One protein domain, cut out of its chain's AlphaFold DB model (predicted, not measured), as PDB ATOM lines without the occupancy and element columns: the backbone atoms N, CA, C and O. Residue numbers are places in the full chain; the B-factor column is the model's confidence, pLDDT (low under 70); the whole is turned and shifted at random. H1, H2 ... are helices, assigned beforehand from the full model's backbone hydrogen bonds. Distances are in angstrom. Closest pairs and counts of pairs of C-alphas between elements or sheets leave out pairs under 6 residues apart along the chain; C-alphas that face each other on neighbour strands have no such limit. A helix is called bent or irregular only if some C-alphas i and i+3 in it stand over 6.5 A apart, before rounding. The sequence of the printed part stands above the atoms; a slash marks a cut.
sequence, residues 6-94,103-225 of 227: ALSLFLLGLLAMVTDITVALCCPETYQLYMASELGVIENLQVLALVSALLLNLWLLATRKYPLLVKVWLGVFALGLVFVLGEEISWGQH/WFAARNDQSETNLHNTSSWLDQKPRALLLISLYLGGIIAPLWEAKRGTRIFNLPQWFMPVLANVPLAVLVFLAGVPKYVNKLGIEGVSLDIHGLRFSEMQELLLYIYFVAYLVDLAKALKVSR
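AT A GLANCE: This is residues 6 to 94 and 103 to 225 of the 227 residues of an uncharacterized protein of Blastochloris viridis (UniProt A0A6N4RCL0). Five long helices, H1, H3, H4, H8 and H9, lie side by side as a bundle, with H9 in the core between H1, H3 and H8, and H4 packed on H3. H7 slants across H8, short H2 connects H1 and H3 near one end, and residues 183 to 188 stick out. The printed part has 212 residues, with nine named helices, H1 to H9 in chain order, and no named strand; the class is all helix. It is compact, with a radius of gyration of the C-alphas of 18.3 A and spans of 53 by 41 by 29 A.

IN THESE COORDINATES: H1, residues 6 to 26, starts at C-alpha 6 (34.879, -31.152, -17.115) and is 29.9 A long. H2 is residues 28 to 35; H3, residues 41 to 63, is 32.3 A long, and H4, residues 68 to 88, 29.9 A. H5 is residues 90 to 94 and H6 residues 103 to 107. H7, residues 120 to 148, is the longest at 39.7 A and starts at C-alpha 120 (55.034, -29.622, 9.297). H8 is residues 163 to 183, 30.2 A, with a kink of 36 degrees near residue 176. H9, residues 198 to 223, is 37.7 A long and ends at C-alpha 223 (41.607, -22.749, -31.049). H5, H7 and H8 are irregular: C-alphas 91 and 94 are 8.0 A apart, 123 and 126 7.1 A, 164 and 167 7.1 A.

HOW THE PARTS SIT: H1 touches H8 at a shallow tilt of 27 degrees, the same way, closest at the C-alphas of Phe 10 and Leu 168, 4.9 A. With residues 20 to 24 alone H1 touches H2, a hairpin, closest at Ala 24 and Tyr 31, C-alphas 5.3 A apart. H2 and H3 only just touch, with 3 pairs of C-alphas within 8 A, and only at the corner; Met 35 and Val 41 are closest, C-alphas 4.8 A apart. H3 and H4 form a hairpin, closest at the C-alphas of Leu 54 and Leu 81, 6.1 A. H9 touches H3, closest at the C-alphas of Gln 46 and Leu 204, 4.8 A, and H8, closest at those of Ala 175 and Gln 202, 5.2 A. It touches H1 with residues 201 to 212 alone, closest at the C-alphas of Gly 13 and Leu 205, 5.9 A. H7 touches H8 with residues 134 to 146 alone, a steep tilt of 43 degrees; the C-alphas of Pro 142 and Leu 163 are closest, 5.2 A. H5 is close to H4 but not clearly touching, and H6 is apart from H4 and H5. In H1, H2, H3, H4, H6 and H9 every O i to N i+4 pair is within hydrogen-bond range; in H7 20 of 25 are, in H8 12 of 17, and in H5 0 of 1, with 1 of 2 O i to N i+3 pairs.

THE WHOLE: The C-alphas of Gly 188 and Arg 225 are the farthest apart, 57.4 A. Residues 95 to 102 are cut out, and C-alphas 94 and 103 are 18.0 A apart across the cut. The links H6 to H7, H7 to H8 and H8 to H9 are long. The mean pLDDT of the printed part is 92.2, and residues 223 to 225 are under 70.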
ATOM      1  N   ALA A   6      35.003 -31.843 -18.400       92.19
ATOM      2  CA  ALA A   6      34.879 -31.152 -17.115       92.19
ATOM      3  C   ALA A   6      33.802 -31.782 -16.216       92.19
ATOM      4  O   ALA A   6      34.069 -32.099 -15.060       92.19
ATOM      5  N   LEU A   7      32.606 -32.044 -16.764       93.75
ATOM      6  CA  LEU A   7      31.534 -32.708 -16.018       93.75
ATOM      7  C   LEU A   7      31.921 -34.141 -15.626       93.75
ATOM      8  O   LEU A   7      31.618 -34.570 -14.522       93.75
ATOM      9  N   SER A   8      32.622 -34.863 -16.501       95.94
ATOM     10  CA  SER A   8      33.070 -36.232 -16.217       95.94
ATOM     11  C   SER A   8      34.073 -36.272 -15.061       95.94
ATOM     12  O   SER A   8      33.928 -37.091 -14.161       95.94
ATOM     13  N   LEU A   9      35.054 -35.361 -15.052       96.62
ATOM     14  CA  LEU A   9      36.052 -35.262 -13.982       96.62
ATOM     15  C   LEU A   9      35.435 -34.780 -12.663       96.62
ATOM     16  O   LEU A   9      35.799 -35.284 -11.606       96.62
ATOM     17  N   PHE A  10      34.461 -33.864 -12.717       97.38
ATOM     18  CA  PHE A  10      33.680 -33.479 -11.540       97.38
ATOM     19  C   PHE A  10      32.917 -34.668 -10.945       97.38
ATOM     20  O   PHE A  10      33.020 -34.911  -9.748       97.38
ATOM     21  N   LEU A  11      32.179 -35.423 -11.766       97.50
ATOM     22  CA  LEU A  11      31.422 -36.584 -11.290       97.50
ATOM     23  C   LEU A  11      32.339 -37.690 -10.763       97.50
ATOM     24  O   LEU A  11      31.991 -38.327  -9.776       97.50
ATOM     25  N   LEU A  12      33.504 -37.891 -11.384       97.31
ATOM     26  CA  LEU A  12      34.520 -38.822 -10.895       97.31
ATOM     27  C   LEU A  12      35.029 -38.413  -9.508       97.31
ATOM     28  O   LEU A  12      35.040 -39.238  -8.602       97.31
ATOM     29  N   GLY A  13      35.402 -37.142  -9.333       97.62
ATOM     30  CA  GLY A  13      35.837 -36.625  -8.036       97.62
ATOM     31  C   GLY A  13      34.736 -36.702  -6.977       97.62
ATOM     32  O   GLY A  13      34.985 -37.115  -5.848       97.62
ATOM     33  N   LEU A  14      33.495 -36.368  -7.346       98.00
ATOM     34  CA  LEU A  14      32.350 -36.455  -6.443       98.00
ATOM     35  C   LEU A  14      32.087 -37.901  -6.017       98.00
ATOM     36  O   LEU A  14      31.856 -38.151  -4.838       98.00
ATOM     37  N   LEU A  15      32.146 -38.844  -6.962       97.62
ATOM     38  CA  LEU A  15      32.008 -40.266  -6.676       97.62
ATOM     39  C   LEU A  15      33.107 -40.736  -5.719       97.62
ATOM     40  O   LEU A  15      32.779 -41.353  -4.714       97.62
ATOM     41  N   ALA A  16      34.373 -40.395  -5.985       96.88
ATOM     42  CA  ALA A  16      35.490 -40.748  -5.111       96.88
ATOM     43  C   ALA A  16      35.280 -40.225  -3.682       96.88
ATOM     44  O   ALA A  16      35.359 -41.001  -2.735       96.88
ATOM     45  N   MET A  17      34.915 -38.947  -3.526       96.44
ATOM     46  CA  MET A  17      34.662 -38.333  -2.218       96.44
ATOM     47  C   MET A  17      33.482 -38.977  -1.478       96.44
ATOM     48  O   MET A  17      33.569 -39.242  -0.282       96.44
ATOM     49  N   VAL A  18      32.372 -39.247  -2.173       96.56
ATOM     50  CA  VAL A  18      31.204 -39.908  -1.569       96.56
ATOM     51  C   VAL A  18      31.542 -41.339  -1.162       96.56
ATOM     52  O   VAL A  18      31.158 -41.756  -0.070       96.56
ATOM     53  N   THR A  19      32.259 -42.090  -2.000       95.56
ATOM     54  CA  THR A  19      32.703 -43.450  -1.679       95.56
ATOM     55  C   THR A  19      33.623 -43.453  -0.464       95.56
ATOM     56  O   THR A  19      33.391 -44.237   0.449       95.56
ATOM     57  N   ASP A  20      34.600 -42.553  -0.414       94.44
ATOM     58  CA  ASP A  20      35.547 -42.425   0.695       94.44
ATOM     59  C   ASP A  20      34.832 -42.168   2.030       94.44
ATOM     60  O   ASP A  20      34.980 -42.938   2.980       94.44
ATOM     61  N   ILE A  21      33.934 -41.175   2.062       94.62
ATOM     62  CA  ILE A  21      33.114 -40.862   3.242       94.62
ATOM     63  C   ILE A  21      32.199 -42.037   3.617       94.62
ATOM     64  O   ILE A  21      32.070 -42.374   4.793       94.62
ATOM     65  N   THR A  22      31.555 -42.672   2.636       94.94
ATOM     66  CA  THR A  22      30.621 -43.780   2.896       94.94
ATOM     67  C   THR A  22      31.349 -44.981   3.491       94.94
ATOM     68  O   THR A  22      30.875 -45.556   4.468       94.94
ATOM     69  N   VAL A  23      32.512 -45.350   2.947       94.62
ATOM     70  CA  VAL A  23      33.308 -46.467   3.471       94.62
ATOM     71  C   VAL A  23      33.842 -46.135   4.864       94.62
ATOM     72  O   VAL A  23      33.756 -46.989   5.742       94.62
ATOM     73  N   ALA A  24      34.296 -44.900   5.108       94.06
ATOM     74  CA  ALA A  24      34.735 -44.460   6.434       94.06
ATOM     75  C   ALA A  24      33.624 -44.558   7.495       94.06
ATOM     76  O   ALA A  24      33.885 -44.965   8.623       94.06
ATOM     77  N   LEU A  25      32.382 -44.212   7.138       93.56
ATOM     78  CA  LEU A  25      31.243 -44.241   8.063       93.56
ATOM     79  C   LEU A  25      30.660 -45.644   8.264       93.56
ATOM     80  O   LEU A  25      30.275 -45.994   9.377       93.56
ATOM     81  N   CYS A  26      30.548 -46.435   7.196       95.19
ATOM     82  CA  CYS A  26      29.877 -47.734   7.240       95.19
ATOM     83  C   CYS A  26      30.821 -48.889   7.589       95.19
ATOM     84  O   CYS A  26      30.372 -49.872   8.174       95.19
ATOM     85  N   CYS A  27      32.104 -48.784   7.229       93.94
ATOM     86  CA  CYS A  27      33.094 -49.851   7.373       93.94
ATOM     87  C   CYS A  27      34.470 -49.301   7.826       93.94
ATOM     88  O   CYS A  27      35.434 -49.403   7.063       93.94
ATOM     89  N   PRO A  28      34.607 -48.742   9.048       91.94
ATOM     90  CA  PRO A  28      35.839 -48.071   9.485       91.94
ATOM     91  C   PRO A  28      37.093 -48.958   9.442       91.94
ATOM     92  O   PRO A  28      38.169 -48.501   9.072       91.94
ATOM     93  N   GLU A  29      36.961 -50.243   9.767       91.62
ATOM     94  CA  GLU A  29      38.071 -51.207   9.721       91.62
ATOM     95  C   GLU A  29      38.552 -51.438   8.280       91.62
ATOM     96  O   GLU A  29      39.746 -51.357   7.990       91.62
ATOM     97  N   THR A  30      37.614 -51.643   7.348       91.44
ATOM     98  CA  THR A  30      37.896 -51.744   5.907       91.44
ATOM     99  C   THR A  30      38.528 -50.461   5.380       91.44
ATOM    100  O   THR A  30      39.447 -50.514   4.565       91.44
ATOM    101  N   TYR A  31      38.048 -49.309   5.847       92.88
ATOM    102  CA  TYR A  31      38.583 -48.011   5.475       92.88
ATOM    103  C   TYR A  31      40.062 -47.881   5.862       92.88
ATOM    104  O   TYR A  31      40.891 -47.566   5.009       92.88
ATOM    105  N   GLN A  32      40.412 -48.186   7.114       90.38
ATOM    106  CA  GLN A  32      41.799 -48.104   7.582       90.38
ATOM    107  C   GLN A  32      42.728 -49.058   6.828       90.38
ATOM    108  O   GLN A  32      43.852 -48.694   6.500       90.38
ATOM    109  N   LEU A  33      42.257 -50.268   6.518       90.25
ATOM    110  CA  LEU A  33      43.091 -51.275   5.866       90.25
ATOM    111  C   LEU A  33      43.316 -50.989   4.372       90.25
ATOM    112  O   LEU A  33      44.431 -51.151   3.877       90.25
ATOM    113  N   TYR A  34      42.269 -50.574   3.652       92.25
ATOM    114  CA  TYR A  34      42.288 -50.528   2.186       92.25
ATOM    115  C   TYR A  34      42.183 -49.129   1.581       92.25
ATOM    116  O   TYR A  34      42.590 -48.948   0.436       92.25
ATOM    117  N   MET A  35      41.613 -48.149   2.285       91.44
ATOM    118  CA  MET A  35      41.398 -46.807   1.726       91.44
ATOM    119  C   MET A  35      42.509 -45.839   2.130       91.44
ATOM    120  O   MET A  35      43.079 -45.204   1.248       91.44
ATOM    121  N   ALA A  36      42.808 -45.754   3.432       87.00
ATOM    122  CA  ALA A  36      43.674 -44.724   4.022       87.00
ATOM    123  C   ALA A  36      45.105 -45.171   4.367       87.00
ATOM    124  O   ALA A  36      45.834 -44.414   5.007       87.00
ATOM    125  N   SER A  37      45.485 -46.396   4.003       84.81
ATOM    126  CA  SER A  37      46.857 -46.887   4.152       84.81
ATOM    127  C   SER A  37      47.801 -46.262   3.112       84.81
ATOM    128  O   SER A  37      47.329 -45.846   2.058       84.81
ATOM    129  N   GLU A  38      49.117 -46.305   3.369       77.25
ATOM    130  CA  GLU A  38      50.216 -45.802   2.494       77.25
ATOM    131  C   GLU A  38      50.277 -46.462   1.090       77.25
ATOM    132  O   GLU A  38      51.098 -46.164   0.232       77.25
ATOM    133  N   LEU A  39      49.457 -47.489   0.863       83.06
ATOM    134  CA  LEU A  39      49.260 -48.132  -0.440       83.06
ATOM    135  C   LEU A  39      47.766 -48.352  -0.699       83.06
ATOM    136  O   LEU A  39      47.357 -49.255  -1.435       83.06
ATOM    137  N   GLY A  40      46.940 -47.539  -0.052       90.56
ATOM    138  CA  GLY A  40      45.497 -47.589  -0.105       90.56
ATOM    139  C   GLY A  40      44.960 -47.082  -1.435       90.56
ATOM    140  O   GLY A  40      45.677 -46.607  -2.323       90.56
ATOM    141  N   VAL A  41      43.647 -47.199  -1.593       94.75
ATOM    142  CA  VAL A  41      42.961 -46.781  -2.817       94.75
ATOM    143  C   VAL A  41      43.145 -45.283  -3.075       94.75
ATOM    144  O   VAL A  41      43.337 -44.903  -4.228       94.75
ATOM    145  N   ILE A  42      43.099 -44.433  -2.043       94.81
ATOM    146  CA  ILE A  42      43.164 -42.975  -2.231       94.81
ATOM    147  C   ILE A  42      44.537 -42.539  -2.748       94.81
ATOM    148  O   ILE A  42      44.596 -41.830  -3.753       94.81
ATOM    149  N   GLU A  43      45.619 -43.030  -2.151       92.38
ATOM    150  CA  GLU A  43      46.984 -42.684  -2.562       92.38
ATOM    151  C   GLU A  43      47.312 -43.207  -3.967       92.38
ATOM    152  O   GLU A  43      47.789 -42.475  -4.834       92.38
ATOM    153  N   ASN A  44      46.916 -44.441  -4.295       94.56
ATOM    154  CA  ASN A  44      47.089 -44.947  -5.659       94.56
ATOM    155  C   ASN A  44      46.283 -44.144  -6.697       94.56
ATOM    156  O   ASN A  44      46.719 -43.981  -7.843       94.56
ATOM    157  N   LEU A  45      45.110 -43.615  -6.327       96.75
ATOM    158  CA  LEU A  45      44.347 -42.719  -7.196       96.75
ATOM    159  C   LEU A  45      45.029 -41.352  -7.355       96.75
ATOM    160  O   LEU A  45      44.979 -40.790  -8.453       96.75
ATOM    161  N   GLN A  46      45.681 -40.829  -6.311       97.06
ATOM    162  CA  GLN A  46      46.493 -39.612  -6.398       97.06
ATOM    163  C   GLN A  46      47.652 -39.817  -7.382       97.06
ATOM    164  O   GLN A  46      47.792 -39.041  -8.334       97.06
ATOM    165  N   VAL A  47      48.402 -40.916  -7.236       97.06
ATOM    166  CA  VAL A  47      49.479 -41.318  -8.155       97.06
ATOM    167  C   VAL A  47      48.962 -41.423  -9.587       97.06
ATOM    168  O   VAL A  47      49.542 -40.839 -10.506       97.06
ATOM    169  N   LEU A  48      47.827 -42.096  -9.804       97.75
ATOM    170  CA  LEU A  48      47.220 -42.225 -11.130       97.75
ATOM    171  C   LEU A  48      46.850 -40.862 -11.736       97.75
ATOM    172  O   LEU A  48      47.087 -40.632 -12.928       97.75
ATOM    173  N   ALA A  49      46.276 -39.952 -10.946       98.44
ATOM    174  CA  ALA A  49      45.919 -38.611 -11.398       98.44
ATOM    175  C   ALA A  49      47.166 -37.784 -11.762       98.44
ATOM    176  O   ALA A  49      47.193 -37.153 -12.824       98.44
ATOM    177  N   LEU A  50      48.219 -37.845 -10.942       98.50
ATOM    178  CA  LEU A  50      49.494 -37.161 -11.176       98.50
ATOM    179  C   LEU A  50      50.219 -37.699 -12.412       98.50
ATOM    180  O   LEU A  50      50.629 -36.914 -13.270       98.50
ATOM    181  N   VAL A  51      50.315 -39.023 -12.565       98.50
ATOM    182  CA  VAL A  51      50.886 -39.665 -13.760       98.50
ATOM    183  C   VAL A  51      50.087 -39.284 -15.005       98.50
ATOM    184  O   VAL A  51      50.670 -38.910 -16.022       98.50
ATOM    185  N   SER A  52      48.754 -39.293 -14.929       98.44
ATOM    186  CA  SER A  52      47.894 -38.874 -16.044       98.44
ATOM    187  C   SER A  52      48.141 -37.415 -16.439       98.44
ATOM    188  O   SER A  52      48.254 -37.104 -17.629       98.44
ATOM    189  N   ALA A  53      48.271 -36.516 -15.457       98.44
ATOM    190  CA  ALA A  53      48.611 -35.118 -15.694       98.44
ATOM    191  C   ALA A  53      50.011 -34.975 -16.313       98.44
ATOM    192  O   ALA A  53      50.183 -34.224 -17.276       98.44
ATOM    193  N   LEU A  54      51.001 -35.727 -15.822       98.69
ATOM    194  CA  LEU A  54      52.376 -35.674 -16.312       98.69
ATOM    195  C   LEU A  54      52.466 -36.151 -17.760       98.69
ATOM    196  O   LEU A  54      53.001 -35.436 -18.605       98.69
ATOM    197  N   LEU A  55      51.877 -37.304 -18.080       98.31
ATOM    198  CA  LEU A  55      51.860 -37.835 -19.443       98.31
ATOM    199  C   LEU A  55      51.138 -36.892 -20.410       98.31
ATOM    200  O   LEU A  55      51.631 -36.648 -21.512       98.31
ATOM    201  N   LEU A  56      50.007 -36.309 -19.998       97.31
ATOM    202  CA  LEU A  56      49.297 -35.323 -20.812       97.31
ATOM    203  C   LEU A  56      50.145 -34.064 -21.044       97.31
ATOM    204  O   LEU A  56      50.201 -33.565 -22.168       97.31
ATOM    205  N   ASN A  57      50.830 -33.560 -20.015       97.69
ATOM    206  CA  ASN A  57      51.712 -32.401 -20.132       97.69
ATOM    207  C   ASN A  57      52.900 -32.683 -21.072       97.69
ATOM    208  O   ASN A  57      53.131 -31.930 -22.021       97.69
ATOM    209  N   LEU A  58      53.592 -33.811 -20.883       97.12
ATOM    210  CA  LEU A  58      54.701 -34.229 -21.743       97.12
ATOM    211  C   LEU A  58      54.248 -34.423 -23.194       97.12
ATOM    212  O   LEU A  58      54.933 -33.995 -24.125       97.12
ATOM    213  N   TRP A  59      53.058 -34.988 -23.406       95.88
ATOM    214  CA  TRP A  59      52.462 -35.085 -24.735       95.88
ATOM    215  C   TRP A  59      52.211 -33.705 -25.361       95.88
ATOM    216  O   TRP A  59      52.498 -33.509 -26.547       95.88
ATOM    217  N   LEU A  60      51.719 -32.726 -24.590       94.38
ATOM    218  CA  LEU A  60      51.549 -31.347 -25.062       94.38
ATOM    219  C   LEU A  60      52.891 -30.711 -25.440       94.38
ATOM    220  O   LEU A  60      52.981 -30.089 -26.499       94.38
ATOM    221  N   LEU A  61      53.934 -30.901 -24.628       93.88
ATOM    222  CA  LEU A  61      55.289 -30.422 -24.919       93.88
ATOM    223  C   LEU A  61      55.867 -31.040 -26.199       93.88
ATOM    224  O   LEU A  61      56.443 -30.323 -27.020       93.88
ATOM    225  N   ALA A  62      55.697 -32.351 -26.386       91.69
ATOM    226  CA  ALA A  62      56.311 -33.096 -27.483       91.69
ATOM    227  C   ALA A  62      55.600 -32.901 -28.831       91.69
ATOM    228  O   ALA A  62      56.239 -32.827 -29.878       91.69
ATOM    229  N   THR A  63      54.268 -32.823 -28.838       85.00
ATOM    230  CA  THR A  63      53.494 -32.951 -30.088       85.00
ATOM    231  C   THR A  63      53.136 -31.624 -30.749       85.00
ATOM    232  O   THR A  63      52.462 -31.593 -31.786       85.00
ATOM    233  N   ARG A  64      53.523 -30.486 -30.159       76.38
ATOM    234  CA  ARG A  64      52.951 -29.187 -30.529       76.38
ATOM    235  C   ARG A  64      53.997 -28.080 -30.586       76.38
ATOM    236  O   ARG A  64      54.745 -27.808 -29.656       76.38
ATOM    237  N   LYS A  65      53.976 -27.341 -31.697       84.75
ATOM    238  CA  LYS A  65      54.631 -26.034 -31.795       84.75
ATOM    239  C   LYS A  65      53.781 -25.004 -31.053       84.75
ATOM    240  O   LYS A  65      52.703 -24.654 -31.542       84.75
ATOM    241  N   TYR A  66      54.265 -24.585 -29.889       87.00
ATOM    242  CA  TYR A  66      53.695 -23.535 -29.048       87.00
ATOM    243  C   TYR A  66      54.664 -22.353 -28.892       87.00
ATOM    244  O   TYR A  66      55.877 -22.561 -29.023       87.00
ATOM    245  N   PRO A  67      54.159 -21.138 -28.589       90.00
ATOM    246  CA  PRO A  67      54.995 -20.006 -28.195       90.00
ATOM    247  C   PRO A  67      55.895 -20.352 -27.003       90.00
ATOM    248  O   PRO A  67      55.518 -21.171 -26.162       90.00
ATOM    249  N   LEU A  68      57.056 -19.694 -26.900       91.81
ATOM    250  CA  LEU A  68      58.041 -19.958 -25.843       91.81
ATOM    251  C   LEU A  68      57.417 -19.896 -24.444       91.81
ATOM    252  O   LEU A  68      57.637 -20.803 -23.653       91.81
ATOM    253  N   LEU A  69      56.573 -18.898 -24.172       92.44
ATOM    254  CA  LEU A  69      55.917 -18.742 -22.870       92.44
ATOM    255  C   LEU A  69      55.068 -19.963 -22.476       92.44
ATOM    256  O   LEU A  69      55.113 -20.396 -21.330       92.44
ATOM    257  N   VAL A  70      54.342 -20.556 -23.428       92.75
ATOM    258  CA  VAL A  70      53.542 -21.769 -23.184       92.75
ATOM    259  C   VAL A  70      54.453 -22.970 -22.930       92.75
ATOM    260  O   VAL A  70      54.162 -23.777 -22.055       92.75
ATOM    261  N   LYS A  71      55.572 -23.088 -23.658       93.69
ATOM    262  CA  LYS A  71      56.555 -24.161 -23.426       93.69
ATOM    263  C   LYS A  71      57.221 -24.043 -22.059       93.69
ATOM    264  O   LYS A  71      57.356 -25.048 -21.376       93.69
ATOM    265  N   VAL A  72      57.612 -22.829 -21.667       95.62
ATOM    266  CA  VAL A  72      58.182 -22.540 -20.345       95.62
ATOM    267  C   VAL A  72      57.176 -22.907 -19.262       95.62
ATOM    268  O   VAL A  72      57.525 -23.630 -18.339       95.62
ATOM    269  N   TRP A  73      55.917 -22.487 -19.412       95.25
ATOM    270  CA  TRP A  73      54.854 -22.846 -18.477       95.25
ATOM    271  C   TRP A  73      54.656 -24.359 -18.360       95.25
ATOM    272  O   TRP A  73      54.673 -24.889 -17.255       95.25
ATOM    273  N   LEU A  74      54.520 -25.065 -19.486       96.00
ATOM    274  CA  LEU A  74      54.380 -26.520 -19.490       96.00
ATOM    275  C   LEU A  74      55.598 -27.211 -18.860       96.00
ATOM    276  O   LEU A  74      55.415 -28.151 -18.096       96.00
ATOM    277  N   GLY A  75      56.814 -26.716 -19.118       97.69
ATOM    278  CA  GLY A  75      58.047 -27.220 -18.508       97.69
ATOM    279  C   GLY A  75      58.077 -27.037 -16.990       97.69
ATOM    280  O   GLY A  75      58.345 -27.993 -16.271       97.69
ATOM    281  N   VAL A  76      57.728 -25.848 -16.491       97.31
ATOM    282  CA  VAL A  76      57.602 -25.588 -15.045       97.31
ATOM    283  C   VAL A  76      56.523 -26.475 -14.425       97.31
ATOM    284  O   VAL A  76      56.743 -27.070 -13.375       97.31
ATOM    285  N   PHE A  77      55.376 -26.618 -15.090       96.81
ATOM    286  CA  PHE A  77      54.287 -27.471 -14.622       96.81
ATOM    287  C   PHE A  77      54.703 -28.950 -14.592       96.81
ATOM    288  O   PHE A  77      54.374 -29.650 -13.643       96.81
ATOM    289  N   ALA A  78      55.464 -29.429 -15.583       98.31
ATOM    290  CA  ALA A  78      55.993 -30.792 -15.605       98.31
ATOM    291  C   ALA A  78      56.987 -31.040 -14.460       98.31
ATOM    292  O   ALA A  78      56.893 -32.069 -13.801       98.31
ATOM    293  N   LEU A  79      57.886 -30.088 -14.177       98.31
ATOM    294  CA  LEU A  79      58.782 -30.169 -13.017       98.31
ATOM    295  C   LEU A  79      57.997 -30.214 -11.701       98.31
ATOM    296  O   LEU A  79      58.309 -31.025 -10.836       98.31
ATOM    297  N   GLY A  80      56.951 -29.391 -11.575       97.50
ATOM    298  CA  GLY A  80      56.050 -29.423 -10.425       97.50
ATOM    299  C   GLY A  80      55.344 -30.771 -10.265       97.50
ATOM    300  O   GLY A  80      55.300 -31.300  -9.163       97.50
ATOM    301  N   LEU A  81      54.846 -31.360 -11.358       98.31
ATOM    302  CA  LEU A  81      54.222 -32.686 -11.334       98.31
ATOM    303  C   LEU A  81      55.208 -33.795 -10.957       98.31
ATOM    304  O   LEU A  81      54.838 -34.668 -10.187       98.31
ATOM    305  N   VAL A  82      56.440 -33.765 -11.479       98.38
ATOM    306  CA  VAL A  82      57.489 -34.728 -11.101       98.38
ATOM    307  C   VAL A  82      57.828 -34.597  -9.623       98.38
ATOM    308  O   VAL A  82      57.961 -35.612  -8.954       98.38
ATOM    309  N   PHE A  83      57.933 -33.368  -9.114       97.00
ATOM    310  CA  PHE A  83      58.190 -33.128  -7.700       97.00
ATOM    311  C   PHE A  83      57.051 -33.660  -6.824       97.00
ATOM    312  O   PHE A  83      57.313 -34.459  -5.942       97.00
ATOM    313  N   VAL A  84      55.796 -33.283  -7.097       96.56
ATOM    314  CA  VAL A  84      54.643 -33.743  -6.302       96.56
ATOM    315  C   VAL A  84      54.483 -35.260  -6.383       96.56
ATOM    316  O   VAL A  84      54.318 -35.894  -5.355       96.56
ATOM    317  N   LEU A  85      54.591 -35.852  -7.578       97.25
ATOM    318  CA  LEU A  85      54.550 -37.306  -7.738       97.25
ATOM    319  C   LEU A  85      55.684 -37.984  -6.976       97.25
ATOM    320  O   LEU A  85      55.434 -38.979  -6.317       97.25
ATOM    321  N   GLY A  86      56.906 -37.453  -7.077       96.38
ATOM    322  CA  GLY A  86      58.066 -37.952  -6.351       96.38
ATOM    323  C   GLY A  86      57.838 -37.924  -4.847       96.38
ATOM    324  O   GLY A  86      58.026 -38.945  -4.208       96.38
ATOM    325  N   GLU A  87      57.373 -36.807  -4.295       95.12
ATOM    326  CA  GLU A  87      57.038 -36.711  -2.872       95.12
ATOM    327  C   GLU A  87      55.971 -37.740  -2.466       95.12
ATOM    328  O   GLU A  87      56.205 -38.480  -1.520       95.12
ATOM    329  N   GLU A  88      54.886 -37.872  -3.239       93.38
ATOM    330  CA  GLU A  88      53.779 -38.807  -2.971       93.38
ATOM    331  C   GLU A  88      54.220 -40.278  -2.925       93.38
ATOM    332  O   GLU A  88      53.732 -41.044  -2.111       93.38
ATOM    333  N   ILE A  89      55.157 -40.688  -3.791       94.88
ATOM    334  CA  ILE A  89      55.635 -42.085  -3.854       94.88
ATOM    335  C   ILE A  89      56.960 -42.304  -3.116       94.88
ATOM    336  O   ILE A  89      57.671 -43.288  -3.374       94.88
ATOM    337  N   SER A  90      57.373 -41.340  -2.290       94.88
ATOM    338  CA  SER A  90      58.667 -41.351  -1.599       94.88
ATOM    339  C   SER A  90      59.856 -41.572  -2.541       94.88
ATOM    340  O   SER A  90      60.752 -42.380  -2.304       94.88
ATOM    341  N   TRP A  91      59.810 -40.895  -3.686       95.69
ATOM    342  CA  TRP A  91      60.745 -40.955  -4.810       95.69
ATOM    343  C   TRP A  91      60.959 -42.366  -5.382       95.69
ATOM    344  O   TRP A  91      61.931 -42.614  -6.093       95.69
ATOM    345  N   GLY A  92      60.008 -43.269  -5.131       94.19
ATOM    346  CA  GLY A  92      59.988 -44.666  -5.561       94.19
ATOM    347  C   GLY A  92      60.148 -45.664  -4.412       94.19
ATOM    348  O   GLY A  92      60.034 -46.869  -4.656       94.19
ATOM    349  N   GLN A  93      60.388 -45.196  -3.179       94.81
ATOM    350  CA  GLN A  93      60.667 -46.053  -2.027       94.81
ATOM    351  C   GLN A  93      59.512 -47.005  -1.749       94.81
ATOM    352  O   GLN A  93      59.748 -48.185  -1.510       94.81
ATOM    353  N   HIS A  94      58.270 -46.530  -1.868       90.38
ATOM    354  CA  HIS A  94      57.077 -47.349  -1.648       90.38
ATOM    355  C   HIS A  94      57.005 -48.579  -2.566       90.38
ATOM    356  O   HIS A  94      56.450 -49.605  -2.186       90.38
ATOM    357  N   TRP A 103      70.289 -38.292   6.010       95.25
ATOM    358  CA  TRP A 103      69.463 -37.192   6.513       95.25
ATOM    359  C   TRP A 103      67.982 -37.578   6.644       95.25
ATOM    360  O   TRP A 103      67.352 -37.166   7.614       95.25
ATOM    361  N   PHE A 104      67.451 -38.396   5.726       95.88
ATOM    362  CA  PHE A 104      66.054 -38.841   5.771       95.88
ATOM    363  C   PHE A 104      65.802 -39.766   6.964       95.88
ATOM    364  O   PHE A 104      64.889 -39.503   7.737       95.88
ATOM    365  N   ALA A 105      66.687 -40.737   7.213       94.06
ATOM    366  CA  ALA A 105      66.620 -41.595   8.404       94.06
ATOM    367  C   ALA A 105      66.599 -40.805   9.728       94.06
ATOM    368  O   ALA A 105      66.046 -41.255  10.725       94.06
ATOM    369  N   ALA A 106      67.233 -39.628   9.751       93.94
ATOM    370  CA  ALA A 106      67.356 -38.801  10.947       93.94
ATOM    371  C   ALA A 106      66.244 -37.750  11.113       93.94
ATOM    372  O   ALA A 106      66.152 -37.144  12.184       93.94
ATOM    373  N   ARG A 107      65.476 -37.441  10.059       93.69
ATOM    374  CA  ARG A 107      64.553 -36.287  10.028       93.69
ATOM    375  C   ARG A 107      63.162 -36.582   9.494       93.69
ATOM    376  O   ARG A 107      62.303 -35.728   9.667       93.69
ATOM    377  N   ASN A 108      62.960 -37.697   8.805       94.88
ATOM    378  CA  ASN A 108      61.664 -38.078   8.275       94.88
ATOM    379  C   ASN A 108      60.909 -38.903   9.326       94.88
ATOM    380  O   ASN A 108      61.409 -39.933   9.779       94.88
ATOM    381  N   ASP A 109      59.710 -38.463   9.697       90.06
ATOM    382  CA  ASP A 109      58.938 -39.075  10.785       90.06
ATOM    383  C   ASP A 109      58.290 -40.418  10.381       90.06
ATOM    384  O   ASP A 109      57.798 -41.151  11.239       90.06
ATOM    385  N   GLN A 110      58.323 -40.767   9.088       89.44
ATOM    386  CA  GLN A 110      57.780 -42.007   8.522       89.44
ATOM    387  C   GLN A 110      58.868 -42.943   7.970       89.44
ATOM    388  O   GLN A 110      58.557 -43.988   7.408       89.44
ATOM    389  N   SER A 111      60.154 -42.634   8.193       91.88
ATOM    390  CA  SER A 111      61.289 -43.388   7.624       91.88
ATOM    391  C   SER A 111      61.274 -43.434   6.088       91.88
ATOM    392  O   SER A 111      61.647 -44.436   5.470       91.88
ATOM    393  N   GLU A 112      60.866 -42.324   5.473       94.00
ATOM    394  CA  GLU A 112      60.721 -42.192   4.025       94.00
ATOM    395  C   GLU A 112      61.728 -41.229   3.385       94.00
ATOM    396  O   GLU A 112      62.323 -40.361   4.024       94.00
ATOM    397  N   THR A 113      61.905 -41.369   2.073       95.31
ATOM    398  CA  THR A 113      62.825 -40.596   1.234       95.31
ATOM    399  C   THR A 113      62.073 -39.456   0.549       95.31
ATOM    400  O   THR A 113      62.214 -39.247  -0.648       95.31
ATOM    401  N   ASN A 114      61.248 -38.725   1.296       95.00
ATOM    402  CA  ASN A 114      60.527 -37.537   0.833       95.00
ATOM    403  C   ASN A 114      60.771 -36.351   1.773       95.00
ATOM    404  O   ASN A 114      61.223 -36.501   2.913       95.00
ATOM    405  N   LEU A 115      60.516 -35.145   1.274       94.19
ATOM    406  CA  LEU A 115      60.667 -33.909   2.029       94.19
ATOM    407  C   LEU A 115      59.405 -33.572   2.830       94.19
ATOM    408  O   LEU A 115      59.531 -33.000   3.917       94.19
ATOM    409  N   HIS A 116      58.208 -33.903   2.341       89.69
ATOM    410  CA  HIS A 116      56.960 -33.512   3.003       89.69
ATOM    411  C   HIS A 116      56.793 -34.122   4.411       89.69
ATOM    412  O   HIS A 116      56.254 -33.434   5.277       89.69
ATOM    413  N   ASN A 117      57.420 -35.273   4.711       90.31
ATOM    414  CA  ASN A 117      57.343 -35.935   6.025       90.31
ATOM    415  C   ASN A 117      58.518 -35.574   6.948       90.31
ATOM    416  O   ASN A 117      58.742 -36.211   7.973       90.31
ATOM    417  N   THR A 118      59.279 -34.525   6.605       92.69
ATOM    418  CA  THR A 118      60.438 -34.060   7.398       92.69
ATOM    419  C   THR A 118      60.148 -32.814   8.232       92.69
ATOM    420  O   THR A 118      60.937 -32.427   9.097       92.69
ATOM    421  N   SER A 119      59.044 -32.116   7.946       90.50
ATOM    422  CA  SER A 119      58.573 -30.998   8.762       90.50
ATOM    423  C   SER A 119      57.122 -30.642   8.452       90.50
ATOM    424  O   SER A 119      56.696 -30.650   7.298       90.50
ATOM    425  N   SER A 120      56.397 -30.156   9.463       86.00
ATOM    426  CA  SER A 120      55.034 -29.622   9.297       86.00
ATOM    427  C   SER A 120      54.939 -28.466   8.293       86.00
ATOM    428  O   SER A 120      53.878 -28.198   7.725       86.00
ATOM    429  N   TRP A 121      56.043 -27.750   8.063       90.31
ATOM    430  CA  TRP A 121      56.096 -26.703   7.050       90.31
ATOM    431  C   TRP A 121      56.038 -27.298   5.640       90.31
ATOM    432  O   TRP A 121      55.259 -26.811   4.818       90.31
ATOM    433  N   LEU A 122      56.827 -28.344   5.372       87.81
ATOM    434  CA  LEU A 122      56.894 -29.008   4.069       87.81
ATOM    435  C   LEU A 122      55.641 -29.847   3.772       87.81
ATOM    436  O   LEU A 122      55.210 -29.852   2.626       87.81
ATOM    437  N   ASP A 123      54.982 -30.410   4.785       84.50
ATOM    438  CA  ASP A 123      53.652 -31.040   4.654       84.50
ATOM    439  C   ASP A 123      52.563 -30.026   4.223       84.50
ATOM    440  O   ASP A 123      51.696 -30.280   3.382       84.50
ATOM    441  N   GLN A 124      52.572 -28.810   4.779       86.12
ATOM    442  CA  GLN A 124      51.408 -27.922   4.642       86.12
ATOM    443  C   GLN A 124      51.553 -26.847   3.570       86.12
ATOM    444  O   GLN A 124      50.579 -26.514   2.886       86.12
ATOM    445  N   LYS A 125      52.727 -26.224   3.459       89.94
ATOM    446  CA  LYS A 125      52.896 -24.983   2.687       89.94
ATOM    447  C   LYS A 125      52.875 -25.190   1.172       89.94
ATOM    448  O   LYS A 125      52.211 -24.381   0.517       89.94
ATOM    449  N   PRO A 126      53.508 -26.234   0.601       90.62
ATOM    450  CA  PRO A 126      53.412 -26.511  -0.831       90.62
ATOM    451  C   PRO A 126      51.956 -26.696  -1.279       90.62
ATOM    452  O   PRO A 126      51.491 -25.993  -2.179       90.62
ATOM    453  N   ARG A 127      51.189 -27.532  -0.566       92.00
ATOM    454  CA  ARG A 127      49.749 -27.715  -0.801       92.00
ATOM    455  C   ARG A 127      48.973 -26.406  -0.662       92.00
ATOM    456  O   ARG A 127      48.159 -26.081  -1.524       92.00
ATOM    457  N   ALA A 128      49.231 -25.617   0.383       93.06
ATOM    458  CA  ALA A 128      48.535 -24.347   0.588       93.06
ATOM    459  C   ALA A 128      48.722 -23.374  -0.590       93.06
ATOM    460  O   ALA A 128      47.766 -22.715  -0.993       93.06
ATOM    461  N   LEU A 129      49.922 -23.308  -1.179       94.44
ATOM    462  CA  LEU A 129      50.185 -22.477  -2.357       94.44
ATOM    463  C   LEU A 129      49.362 -22.931  -3.574       94.44
ATOM    464  O   LEU A 129      48.777 -22.095  -4.272       94.44
ATOM    465  N   LEU A 130      49.278 -24.244  -3.807       95.38
ATOM    466  CA  LEU A 130      48.464 -24.823  -4.882       95.38
ATOM    467  C   LEU A 130      46.970 -24.536  -4.666       95.38
ATOM    468  O   LEU A 130      46.288 -24.111  -5.599       95.38
ATOM    469  N   LEU A 131      46.477 -24.679  -3.433       96.44
ATOM    470  CA  LEU A 131      45.082 -24.401  -3.078       96.44
ATOM    471  C   LEU A 131      44.728 -22.916  -3.212       96.44
ATOM    472  O   LEU A 131      43.689 -22.590  -3.778       96.44
ATOM    473  N   ILE A 132      45.594 -22.000  -2.771       95.69
ATOM    474  CA  ILE A 132      45.383 -20.555  -2.967       95.69
ATOM    475  C   ILE A 132      45.298 -20.232  -4.462       95.69
ATOM    476  O   ILE A 132      44.391 -19.516  -4.895       95.69
ATOM    477  N   SER A 133      46.206 -20.798  -5.260       93.12
ATOM    478  CA  SER A 133      46.216 -20.621  -6.715       93.12
ATOM    479  C   SER A 133      44.925 -21.147  -7.354       93.12
ATOM    480  O   SER A 133      44.327 -20.468  -8.190       93.12
ATOM    481  N   LEU A 134      44.450 -22.315  -6.909       95.88
ATOM    482  CA  LEU A 134      43.178 -22.901  -7.324       95.88
ATOM    483  C   LEU A 134      41.985 -22.015  -6.940       95.88
ATOM    484  O   LEU A 134      41.107 -21.789  -7.764       95.88
ATOM    485  N   TYR A 135      41.921 -21.501  -5.715       95.69
ATOM    486  CA  TYR A 135      40.773 -20.707  -5.273       95.69
ATOM    487  C   TYR A 135      40.704 -19.368  -6.017       95.69
ATOM    488  O   TYR A 135      39.637 -18.970  -6.490       95.69
ATOM    489  N   LEU A 136      41.845 -18.697  -6.196       94.06
ATOM    490  CA  LEU A 136      41.915 -17.437  -6.936       94.06
ATOM    491  C   LEU A 136      41.650 -17.637  -8.436       94.06
ATOM    492  O   LEU A 136      40.804 -16.952  -9.012       94.06
ATOM    493  N   GLY A 137      42.361 -18.569  -9.072       91.75
ATOM    494  CA  GLY A 137      42.319 -18.766 -10.523       91.75
ATOM    495  C   GLY A 137      41.192 -19.676 -11.004       91.75
ATOM    496  O   GLY A 137      40.653 -19.461 -12.083       91.75
ATOM    497  N   GLY A 138      40.824 -20.683 -10.217       93.31
ATOM    498  CA  GLY A 138      39.859 -21.725 -10.572       93.31
ATOM    499  C   GLY A 138      38.440 -21.505 -10.056       93.31
ATOM    500  O   GLY A 138      37.530 -22.159 -10.559       93.31
ATOM    501  N   ILE A 139      38.229 -20.590  -9.100       95.69
ATOM    502  CA  ILE A 139      36.897 -20.233  -8.580       95.69
ATOM    503  C   ILE A 139      36.633 -18.738  -8.771       95.69
ATOM    504  O   ILE A 139      35.727 -18.358  -9.512       95.69
ATOM    505  N   ILE A 140      37.425 -17.878  -8.124       95.31
ATOM    506  CA  ILE A 140      37.132 -16.441  -8.031       95.31
ATOM    507  C   ILE A 140      37.202 -15.767  -9.405       95.31
ATOM    508  O   ILE A 140      36.248 -15.103  -9.811       95.31
ATOM    509  N   ALA A 141      38.297 -15.954 -10.142       92.75
ATOM    510  CA  ALA A 141      38.482 -15.332 -11.448       92.75
ATOM    511  C   ALA A 141      37.412 -15.714 -12.495       92.75
ATOM    512  O   ALA A 141      36.816 -14.793 -13.061       92.75
ATOM    513  N   PRO A 142      37.103 -17.005 -12.751       91.88
ATOM    514  CA  PRO A 142      36.102 -17.373 -13.752       91.88
ATOM    515  C   PRO A 142      34.686 -16.934 -13.362       91.88
ATOM    516  O   PRO A 142      33.927 -16.499 -14.227       91.88
ATOM    517  N   LEU A 143      34.323 -16.986 -12.073       93.81
ATOM    518  CA  LEU A 143      33.023 -16.488 -11.606       93.81
ATOM    519  C   LEU A 143      32.912 -14.967 -11.733       93.81
ATOM    520  O   LEU A 143      31.848 -14.446 -12.077       93.81
ATOM    521  N   TRP A 144      34.003 -14.244 -11.480       93.94
ATOM    522  CA  TRP A 144      34.037 -12.801 -11.670       93.94
ATOM    523  C   TRP A 144      33.888 -12.416 -13.137       93.94
ATOM    524  O   TRP A 144      33.040 -11.582 -13.444       93.94
ATOM    525  N   GLU A 145      34.652 -13.035 -14.043       91.31
ATOM    526  CA  GLU A 145      34.551 -12.766 -15.484       91.31
ATOM    527  C   GLU A 145      33.143 -13.083 -16.002       91.31
ATOM    528  O   GLU A 145      32.553 -12.262 -16.702       91.31
ATOM    529  N   ALA A 146      32.544 -14.197 -15.563       90.88
ATOM    530  CA  ALA A 146      31.169 -14.553 -15.913       90.88
ATOM    531  C   ALA A 146      30.131 -13.528 -15.418       90.88
ATOM    532  O   ALA A 146      29.153 -13.259 -16.112       90.88
ATOM    533  N   LYS A 147      30.328 -12.945 -14.228       94.38
ATOM    534  CA  LYS A 147      29.379 -11.996 -13.621       94.38
ATOM    535  C   LYS A 147      29.569 -10.552 -14.086       94.38
ATOM    536  O   LYS A 147      28.598  -9.810 -14.187       94.38
ATOM    537  N   ARG A 148      30.815 -10.115 -14.269       93.56
ATOM    538  CA  ARG A 148      31.177  -8.711 -14.526       93.56
ATOM    539  C   ARG A 148      31.549  -8.441 -15.982       93.56
ATOM    540  O   ARG A 148      31.623  -7.276 -16.357       93.56
ATOM    541  N   GLY A 149      31.815  -9.477 -16.778       89.81
ATOM    542  CA  GLY A 149      32.312  -9.340 -18.150       89.81
ATOM    543  C   GLY A 149      33.743  -8.797 -18.244       89.81
ATOM    544  O   GLY A 149      34.218  -8.510 -19.338       89.81
ATOM    545  N   THR A 150      34.436  -8.635 -17.112       90.12
ATOM    546  CA  THR A 150      35.805  -8.116 -17.025       90.12
ATOM    547  C   THR A 150      36.713  -9.128 -16.338       90.12
ATOM    548  O   THR A 150      36.269  -9.889 -15.482       90.12
ATOM    549  N   ARG A 151      38.000  -9.147 -16.694       88.12
ATOM    550  CA  ARG A 151      38.991 -10.033 -16.064       88.12
ATOM    551  C   ARG A 151      39.587  -9.377 -14.822       88.12
ATOM    552  O   ARG A 151      39.956  -8.210 -14.875       88.12
ATOM    553  N   ILE A 152      39.725 -10.143 -13.734       87.44
ATOM    554  CA  ILE A 152      40.465  -9.696 -12.535       87.44
ATOM    555  C   ILE A 152      41.964  -9.627 -12.836       87.44
ATOM    556  O   ILE A 152      42.634  -8.662 -12.482       87.44
ATOM    557  N   PHE A 153      42.491 -10.665 -13.488       87.50
ATOM    558  CA  PHE A 153      43.914 -10.802 -13.770       87.50
ATOM    559  C   PHE A 153      44.193 -10.562 -15.251       87.50
ATOM    560  O   PHE A 153      43.530 -11.135 -16.119       87.50
ATOM    561  N   ASN A 154      45.218  -9.763 -15.549       87.38
ATOM    562  CA  ASN A 154      45.716  -9.580 -16.910       87.38
ATOM    563  C   ASN A 154      46.667 -10.726 -17.300       87.38
ATOM    564  O   ASN A 154      47.855 -10.518 -17.537       87.38
ATOM    565  N   LEU A 155      46.145 -11.953 -17.291       85.69
ATOM    566  CA  LEU A 155      46.881 -13.167 -17.637       85.69
ATOM    567  C   LEU A 155      46.428 -13.702 -19.003       85.69
ATOM    568  O   LEU A 155      45.285 -13.469 -19.416       85.69
ATOM    569  N   PRO A 156      47.298 -14.430 -19.727       85.44
ATOM    570  CA  PRO A 156      46.913 -15.046 -20.987       85.44
ATOM    571  C   PRO A 156      45.702 -15.968 -20.812       85.44
ATOM    572  O   PRO A 156      45.620 -16.723 -19.850       85.44
ATOM    573  N   GLN A 157      44.773 -15.969 -21.768       80.50
ATOM    574  CA  GLN A 157      43.536 -16.753 -21.642       80.50
ATOM    575  C   GLN A 157      43.787 -18.263 -21.508       80.50
ATOM    576  O   GLN A 157      43.030 -18.947 -20.835       80.50
ATOM    577  N   TRP A 158      44.856 -18.782 -22.119       83.00
ATOM    578  CA  TRP A 158      45.250 -20.185 -21.979       83.00
ATOM    579  C   TRP A 158      45.765 -20.524 -20.572       83.00
ATOM    580  O   TRP A 158      45.774 -21.689 -20.200       83.00
ATOM    581  N   PHE A 159      46.194 -19.527 -19.793       84.75
ATOM    582  CA  PHE A 159      46.662 -19.708 -18.420       84.75
ATOM    583  C   PHE A 159      45.493 -19.852 -17.439       84.75
ATOM    584  O   PHE A 159      45.606 -20.570 -16.450       84.75
ATOM    585  N   MET A 160      44.372 -19.188 -17.720       79.38
ATOM    586  CA  MET A 160      43.211 -19.152 -16.837       79.38
ATOM    587  C   MET A 160      42.347 -20.413 -16.993       79.38
ATOM    588  O   MET A 160      41.957 -20.745 -18.116       79.38
ATOM    589  N   PRO A 161      41.997 -21.107 -15.895       76.88
ATOM    590  CA  PRO A 161      41.028 -22.194 -15.941       76.88
ATOM    591  C   PRO A 161      39.655 -21.729 -16.437       76.88
ATOM    592  O   PRO A 161      39.220 -20.606 -16.181       76.88
ATOM    593  N   VAL A 162      38.945 -22.615 -17.133       85.62
ATOM    594  CA  VAL A 162      37.624 -22.310 -17.696       85.62
ATOM    595  C   VAL A 162      36.511 -22.456 -16.656       85.62
ATOM    596  O   VAL A 162      36.581 -23.303 -15.764       85.62
ATOM    597  N   LEU A 163      35.423 -21.696 -16.836       89.62
ATOM    598  CA  LEU A 163      34.224 -21.726 -15.981       89.62
ATOM    599  C   LEU A 163      33.665 -23.144 -15.760       89.62
ATOM    600  O   LEU A 163      33.147 -23.447 -14.690       89.62
ATOM    601  N   ALA A 164      33.812 -24.034 -16.747       91.62
ATOM    602  CA  ALA A 164      33.343 -25.415 -16.660       91.62
ATOM    603  C   ALA A 164      34.027 -26.242 -15.549       91.62
ATOM    604  O   ALA A 164      33.432 -27.215 -15.096       91.62
ATOM    605  N   ASN A 165      35.226 -25.856 -15.091       94.81
ATOM    606  CA  ASN A 165      35.944 -26.545 -14.010       94.81
ATOM    607  C   ASN A 165      35.660 -25.959 -12.619       94.81
ATOM    608  O   ASN A 165      36.146 -26.508 -11.631       94.81
ATOM    609  N   VAL A 166      34.868 -24.881 -12.510       96.12
ATOM    610  CA  VAL A 166      34.494 -24.298 -11.208       96.12
ATOM    611  C   VAL A 166      33.843 -25.327 -10.276       96.12
ATOM    612  O   VAL A 166      34.250 -25.370  -9.120       96.12
ATOM    613  N   PRO A 167      32.909 -26.200 -10.717       97.38
ATOM    614  CA  PRO A 167      32.336 -27.219  -9.834       97.38
ATOM    615  C   PRO A 167      33.386 -28.150  -9.215       97.38
ATOM    616  O   PRO A 167      33.315 -28.443  -8.025       97.38
ATOM    617  N   LEU A 168      34.395 -28.565  -9.989       97.69
ATOM    618  CA  LEU A 168      35.494 -29.387  -9.480       97.69
ATOM    619  C   LEU A 168      36.388 -28.596  -8.513       97.69
ATOM    620  O   LEU A 168      36.733 -29.112  -7.459       97.69
ATOM    621  N   ALA A 169      36.710 -27.333  -8.809       97.56
ATOM    622  CA  ALA A 169      37.475 -26.492  -7.882       97.56
ATOM    623  C   ALA A 169      36.726 -26.248  -6.556       97.56
ATOM    624  O   ALA A 169      37.331 -26.269  -5.485       97.56
ATOM    625  N   VAL A 170      35.405 -26.056  -6.614       98.06
ATOM    626  CA  VAL A 170      34.550 -25.956  -5.423       98.06
ATOM    627  C   VAL A 170      34.554 -27.271  -4.650       98.06
ATOM    628  O   VAL A 170      34.632 -27.240  -3.427       98.06
ATOM    629  N   LEU A 171      34.539 -28.418  -5.329       98.06
ATOM    630  CA  LEU A 171      34.638 -29.719  -4.669       98.06
ATOM    631  C   LEU A 171      35.960 -29.867  -3.892       98.06
ATOM    632  O   LEU A 171      35.935 -30.286  -2.738       98.06
ATOM    633  N   VAL A 172      37.091 -29.429  -4.464       98.12
ATOM    634  CA  VAL A 172      38.394 -29.378  -3.763       98.12
ATOM    635  C   VAL A 172      38.329 -28.476  -2.526       98.12
ATOM    636  O   VAL A 172      38.870 -28.813  -1.472       98.12
ATOM    637  N   PHE A 173      37.682 -27.310  -2.630       97.38
ATOM    638  CA  PHE A 173      37.470 -26.427  -1.481       97.38
ATOM    639  C   PHE A 173      36.656 -27.125  -0.384       97.38
ATOM    640  O   PHE A 173      37.095 -27.156   0.763       97.38
ATOM    641  N   LEU A 174      35.516 -27.726  -0.743       96.50
ATOM    642  CA  LEU A 174      34.620 -28.413   0.190       96.50
ATOM    643  C   LEU A 174      35.305 -29.581   0.907       96.50
ATOM    644  O   LEU A 174      35.126 -29.719   2.113       96.50
ATOM    645  N   ALA A 175      36.143 -30.354   0.211       95.88
ATOM    646  CA  ALA A 175      36.912 -31.443   0.816       95.88
ATOM    647  C   ALA A 175      37.859 -30.969   1.938       95.88
ATOM    648  O   ALA A 175      38.118 -31.713   2.876       95.88
ATOM    649  N   GLY A 176      38.336 -29.719   1.889       94.00
ATOM    650  CA  GLY A 176      39.193 -29.147   2.936       94.00
ATOM    651  C   GLY A 176      38.451 -28.443   4.074       94.00
ATOM    652  O   GLY A 176      39.067 -28.149   5.098       94.00
ATOM    653  N   VAL A 177      37.149 -28.162   3.923       93.94
ATOM    654  CA  VAL A 177      36.348 -27.442   4.933       93.94
ATOM    655  C   VAL A 177      36.425 -28.096   6.317       93.94
ATOM    656  O   VAL A 177      36.682 -27.353   7.264       93.94
ATOM    657  N   PRO A 178      36.290 -29.430   6.471       93.62
ATOM    658  CA  PRO A 178      36.401 -30.076   7.780       93.62
ATOM    659  C   PRO A 178      37.705 -29.732   8.509       93.62
ATOM    660  O   PRO A 178      37.674 -29.247   9.639       93.62
ATOM    661  N   LYS A 179      38.850 -29.830   7.817       89.88
ATOM    662  CA  LYS A 179      40.171 -29.478   8.366       89.88
ATOM    663  C   LYS A 179      40.248 -28.010   8.794       89.88
ATOM    664  O   LYS A 179      40.831 -27.699   9.833       89.88
ATOM    665  N   TYR A 180      39.678 -27.094   8.010       90.00
ATOM    666  CA  TYR A 180      39.666 -25.669   8.352       90.00
ATOM    667  C   TYR A 180      38.773 -25.365   9.554       90.00
ATOM    668  O   TYR A 180      39.183 -24.583  10.407       90.00
ATOM    669  N   VAL A 181      37.598 -25.994   9.643       91.62
ATOM    670  CA  VAL A 181      36.674 -25.842  10.777       91.62
ATOM    671  C   VAL A 181      37.321 -26.349  12.061       91.62
ATOM    672  O   VAL A 181      37.353 -25.613  13.044       91.62
ATOM    673  N   ASN A 182      37.934 -27.537  12.039       90.00
ATOM    674  CA  ASN A 182      38.588 -28.107  13.223       90.00
ATOM    675  C   ASN A 182      39.759 -27.227  13.690       90.00
ATOM    676  O   ASN A 182      39.970 -27.035  14.886       90.00
ATOM    677  N   LYS A 183      40.473 -26.589  12.752       88.44
ATOM    678  CA  LYS A 183      41.561 -25.649  13.059       88.44
ATOM    679  C   LYS A 183      41.095 -24.351  13.738       88.44
ATOM    680  O   LYS A 183      41.924 -23.677  14.346       88.44
ATOM    681  N   LEU A 184      39.811 -23.989  13.656       91.19
ATOM    682  CA  LEU A 184      39.273 -22.829  14.380       91.19
ATOM    683  C   LEU A 184      39.193 -23.068  15.894       91.19
ATOM    684  O   LEU A 184      39.106 -22.095  16.638       91.19
ATOM    685  N   GLY A 185      39.228 -24.327  16.352       89.81
ATOM    686  CA  GLY A 185      39.227 -24.661  17.779       89.81
ATOM    687  C   GLY A 185      37.954 -24.230  18.511       89.81
ATOM    688  O   GLY A 185      38.014 -23.872  19.685       89.81
ATOM    689  N   ILE A 186      36.812 -24.209  17.816       91.50
ATOM    690  CA  ILE A 186      35.524 -23.841  18.407       91.50
ATOM    691  C   ILE A 186      35.049 -25.001  19.285       91.50
ATOM    692  O   ILE A 186      34.832 -26.112  18.802       91.50
ATOM    693  N   GLU A 187      34.875 -24.738  20.577       90.00
ATOM    694  CA  GLU A 187      34.420 -25.737  21.540       90.00
ATOM    695  C   GLU A 187      33.068 -26.343  21.121       90.00
ATOM    696  O   GLU A 187      32.133 -25.631  20.752       90.00
ATOM    697  N   GLY A 188      32.977 -27.676  21.138       87.31
ATOM    698  CA  GLY A 188      31.778 -28.415  20.733       87.31
ATOM    699  C   GLY A 188      31.545 -28.525  19.219       87.31
ATOM    700  O   GLY A 188      30.565 -29.151  18.815       87.31
ATOM    701  N   VAL A 189      32.422 -27.968  18.374       87.94
ATOM    702  CA  VAL A 189      32.332 -28.075  16.910       87.94
ATOM    703  C   VAL A 189      33.549 -28.820  16.361       87.94
ATOM    704  O   VAL A 189      34.627 -28.252  16.215       87.94
ATOM    705  N   SER A 190      33.352 -30.090  16.003       87.06
ATOM    706  CA  SER A 190      34.342 -30.921  15.307       87.06
ATOM    707  C   SER A 190      33.695 -31.627  14.118       87.06
ATOM    708  O   SER A 190      32.716 -32.358  14.274       87.06
ATOM    709  N   LEU A 191      34.257 -31.427  12.931       88.00
ATOM    710  CA  LEU A 191      33.929 -32.161  11.712       88.00
ATOM    711  C   LEU A 191      34.958 -33.276  11.503       88.00
ATOM    712  O   LEU A 191      35.680 -33.282  10.510       88.00
ATOM    713  N   ASP A 192      35.061 -34.188  12.464       85.94
ATOM    714  CA  ASP A 192      35.944 -35.350  12.381       85.94
ATOM    715  C   ASP A 192      35.118 -36.613  12.136       85.94
ATOM    716  O   ASP A 192      34.136 -36.887  12.827       85.94
ATOM    717  N   ILE A 193      35.535 -37.394  11.145       85.00
ATOM    718  CA  ILE A 193      35.068 -38.765  10.947       85.00
ATOM    719  C   ILE A 193      36.246 -39.650  11.326       85.00
ATOM    720  O   ILE A 193      37.354 -39.440  10.831       85.00
ATOM    721  N   HIS A 194      36.026 -40.595  12.241       80.69
ATOM    722  CA  HIS A 194      37.107 -41.394  12.812       80.69
ATOM    723  C   HIS A 194      37.951 -42.048  11.713       80.69
ATOM    724  O   HIS A 194      37.456 -42.854  10.927       80.69
ATOM    725  N   GLY A 195      39.225 -41.659  11.666       77.62
ATOM    726  CA  GLY A 195      40.200 -42.215  10.744       77.62
ATOM    727  C   GLY A 195      40.151 -41.689   9.304       77.62
ATOM    728  O   GLY A 195      41.071 -41.994   8.554       77.62
ATOM    729  N   LEU A 196      39.153 -40.883   8.918       88.00
ATOM    730  CA  LEU A 196      39.058 -40.267   7.587       88.00
ATOM    731  C   LEU A 196      40.070 -39.124   7.445       88.00
ATOM    732  O   LEU A 196      40.011 -38.128   8.171       88.00
ATOM    733  N   ARG A 197      40.966 -39.223   6.460       87.38
ATOM    734  CA  ARG A 197      41.959 -38.179   6.174       87.38
ATOM    735  C   ARG A 197      41.441 -37.224   5.096       87.38
ATOM    736  O   ARG A 197      41.708 -37.389   3.911       87.38
ATOM    737  N   PHE A 198      40.732 -36.167   5.504       91.25
ATOM    738  CA  PHE A 198      40.183 -35.162   4.573       91.25
ATOM    739  C   PHE A 198      41.233 -34.491   3.668       91.25
ATOM    740  O   PHE A 198      40.900 -34.043   2.570       91.25
ATOM    741  N   SER A 199      42.492 -34.404   4.114       91.25
ATOM    742  CA  SER A 199      43.591 -33.877   3.299       91.25
ATOM    743  C   SER A 199      43.865 -34.722   2.058       91.25
ATOM    744  O   SER A 199      43.984 -34.141   0.984       91.25
ATOM    745  N   GLU A 200      43.856 -36.050   2.189       93.06
ATOM    746  CA  GLU A 200      44.169 -36.972   1.089       93.06
ATOM    747  C   GLU A 200      43.142 -36.857  -0.033       93.06
ATOM    748  O   GLU A 200      43.469 -36.763  -1.218       93.06
ATOM    749  N   MET A 201      41.866 -36.776   0.350       95.81
ATOM    750  CA  MET A 201      40.781 -36.536  -0.593       95.81
ATOM    751  C   MET A 201      40.905 -35.159  -1.253       95.81
ATOM    752  O   MET A 201      40.663 -35.015  -2.453       95.81
ATOM    753  N   GLN A 202      41.300 -34.129  -0.500       96.94
ATOM    754  CA  GLN A 202      41.526 -32.805  -1.071       96.94
ATOM    755  C   GLN A 202      42.675 -32.813  -2.096       96.94
ATOM    756  O   GLN A 202      42.549 -32.167  -3.142       96.94
ATOM    757  N   GLU A 203      43.756 -33.545  -1.831       96.38
ATOM    758  CA  GLU A 203      44.887 -33.725  -2.749       96.38
ATOM    759  C   GLU A 203      44.484 -34.501  -4.000       96.38
ATOM    760  O   GLU A 203      44.702 -34.014  -5.109       96.38
ATOM    761  N   LEU A 204      43.767 -35.618  -3.851       97.75
ATOM    762  CA  LEU A 204      43.231 -36.377  -4.982       97.75
ATOM    763  C   LEU A 204      42.398 -35.485  -5.913       97.75
ATOM    764  O   LEU A 204      42.614 -35.451  -7.128       97.75
ATOM    765  N   LEU A 205      41.461 -34.719  -5.352       98.44
ATOM    766  CA  LEU A 205      40.616 -33.811  -6.128       98.44
ATOM    767  C   LEU A 205      41.428 -32.691  -6.795       98.44
ATOM    768  O   LEU A 205      41.131 -32.305  -7.930       98.44
ATOM    769  N   LEU A 206      42.460 -32.174  -6.120       98.19
ATOM    770  CA  LEU A 206      43.382 -31.184  -6.678       98.19
ATOM    771  C   LEU A 206      44.169 -31.764  -7.865       98.19
ATOM    772  O   LEU A 206      44.318 -31.098  -8.892       98.19
ATOM    773  N   TYR A 207      44.616 -33.015  -7.782       98.38
ATOM    774  CA  TYR A 207      45.350 -33.676  -8.862       98.38
ATOM    775  C   TYR A 207      44.437 -34.010 -10.051       98.38
ATOM    776  O   TYR A 207      44.817 -33.798 -11.206       98.38
ATOM    777  N   ILE A 208      43.181 -34.403  -9.805       98.38
ATOM    778  CA  ILE A 208      42.150 -34.504 -10.855       98.38
ATOM    779  C   ILE A 208      41.934 -33.135 -11.525       98.38
ATOM    780  O   ILE A 208      41.780 -33.050 -12.750       98.38
ATOM    781  N   TYR A 209      41.973 -32.043 -10.757       97.75
ATOM    782  CA  TYR A 209      41.890 -30.694 -11.312       97.75
ATOM    783  C   TYR A 209      43.085 -30.348 -12.213       97.75
ATOM    784  O   TYR A 209      42.891 -29.695 -13.239       97.75
ATOM    785  N   PHE A 210      44.302 -30.817 -11.914       97.56
ATOM    786  CA  PHE A 210      45.450 -30.647 -12.820       97.56
ATOM    787  C   PHE A 210      45.205 -31.300 -14.182       97.56
ATOM    788  O   PHE A 210      45.493 -30.692 -15.217       97.56
ATOM    789  N   VAL A 211      44.599 -32.491 -14.205       97.75
ATOM    790  CA  VAL A 211      44.184 -33.147 -15.455       97.75
ATOM    791  C   VAL A 211      43.147 -32.296 -16.193       97.75
ATOM    792  O   VAL A 211      43.304 -32.040 -17.389       97.75
ATOM    793  N   ALA A 212      42.116 -31.804 -15.493       95.81
ATOM    794  CA  ALA A 212      41.082 -30.945 -16.082       95.81
ATOM    795  C   ALA A 212      41.684 -29.678 -16.715       95.81
ATOM    796  O   ALA A 212      41.393 -29.346 -17.869       95.81
ATOM    797  N   TYR A 213      42.585 -29.020 -15.985       94.62
ATOM    798  CA  TYR A 213      43.316 -27.846 -16.442       94.62
ATOM    799  C   TYR A 213      44.111 -28.126 -17.724       94.62
ATOM    800  O   TYR A 213      43.975 -27.394 -18.706       94.62
ATOM    801  N   LEU A 214      44.896 -29.205 -17.757       95.12
ATOM    802  CA  LEU A 214      45.710 -29.560 -18.923       95.12
ATOM    803  C   LEU A 214      44.857 -29.933 -20.143       95.12
ATOM    804  O   LEU A 214      45.214 -29.591 -21.275       95.12
ATOM    805  N   VAL A 215      43.707 -30.584 -19.940       94.19
ATOM    806  CA  VAL A 215      42.756 -30.866 -21.024       94.19
ATOM    807  C   VAL A 215      42.219 -29.570 -21.634       94.19
ATOM    808  O   VAL A 215      42.114 -29.461 -22.859       94.19
ATOM    809  N   ASP A 216      41.879 -28.579 -20.817       90.06
ATOM    810  CA  ASP A 216      41.358 -27.310 -21.325       90.06
ATOM    811  C   ASP A 216      42.447 -26.429 -21.928       90.06
ATOM    812  O   ASP A 216      42.216 -25.827 -22.979       90.06
ATOM    813  N   LEU A 217      43.661 -26.459 -21.376       90.44
ATOM    814  CA  LEU A 217      44.842 -25.875 -22.004       90.44
ATOM    815  C   LEU A 217      45.050 -26.462 -23.410       90.44
ATOM    816  O   LEU A 217      45.204 -25.723 -24.384       90.44
ATOM    817  N   ALA A 218      44.956 -27.787 -23.560       89.81
ATOM    818  CA  ALA A 218      45.062 -28.455 -24.855       89.81
ATOM    819  C   ALA A 218      44.001 -27.971 -25.862       89.81
ATOM    820  O   ALA A 218      44.298 -27.816 -27.054       89.81
ATOM    821  N   LYS A 219      42.764 -27.724 -25.408       87.44
ATOM    822  CA  LYS A 219      41.676 -27.183 -26.244       87.44
ATOM    823  C   LYS A 219      41.915 -25.717 -26.602       87.44
ATOM    824  O   LYS A 219      41.828 -25.370 -27.779       87.44
ATOM    825  N   ALA A 220      42.258 -24.875 -25.630       84.00
ATOM    826  CA  ALA A 220      42.509 -23.448 -25.834       84.00
ATOM    827  C   ALA A 220      43.644 -23.218 -26.844       84.00
ATOM    828  O   ALA A 220      43.520 -22.418 -27.775       84.00
ATOM    829  N   LEU A 221      44.722 -23.998 -26.732       81.75
ATOM    830  CA  LEU A 221      45.857 -23.915 -27.647       81.75
ATOM    831  C   LEU A 221      45.525 -24.418 -29.065       81.75
ATOM    832  O   LEU A 221      46.134 -23.951 -30.026       81.75
ATOM    833  N   LYS A 222      44.548 -25.324 -29.240       77.81
ATOM    834  CA  LYS A 222      44.046 -25.703 -30.579       77.81
ATOM    835  C   LYS A 222      43.298 -24.551 -31.252       77.81
ATOM    836  O   LYS A 222      43.556 -24.286 -32.420       77.81
ATOM    837  N   VAL A 223      42.424 -23.860 -30.518       59.31
ATOM    838  CA  VAL A 223      41.607 -22.749 -31.049       59.31
ATOM    839  C   VAL A 223      42.473 -21.567 -31.506       59.31
ATOM    840  O   VAL A 223      42.154 -20.916 -32.496       59.31
ATOM    841  N   SER A 224      43.609 -21.325 -30.844       57.91
ATOM    842  CA  SER A 224      44.544 -20.253 -31.225       57.91
ATOM    843  C   SER A 224      45.242 -20.439 -32.584       57.91
ATOM    844  O   SER A 224      45.819 -19.487 -33.085       57.91
ATOM    845  N   ARG A 225      45.193 -21.638 -33.190       54.06
ATOM    846  CA  ARG A 225      45.795 -21.923 -34.511       54.06
ATOM    847  C   ARG A 225      44.870 -21.642 -35.699       54.06
ATOM    848  O   ARG A 225      45.329 -21.691 -36.832       54.06
TER     849      ARG A 225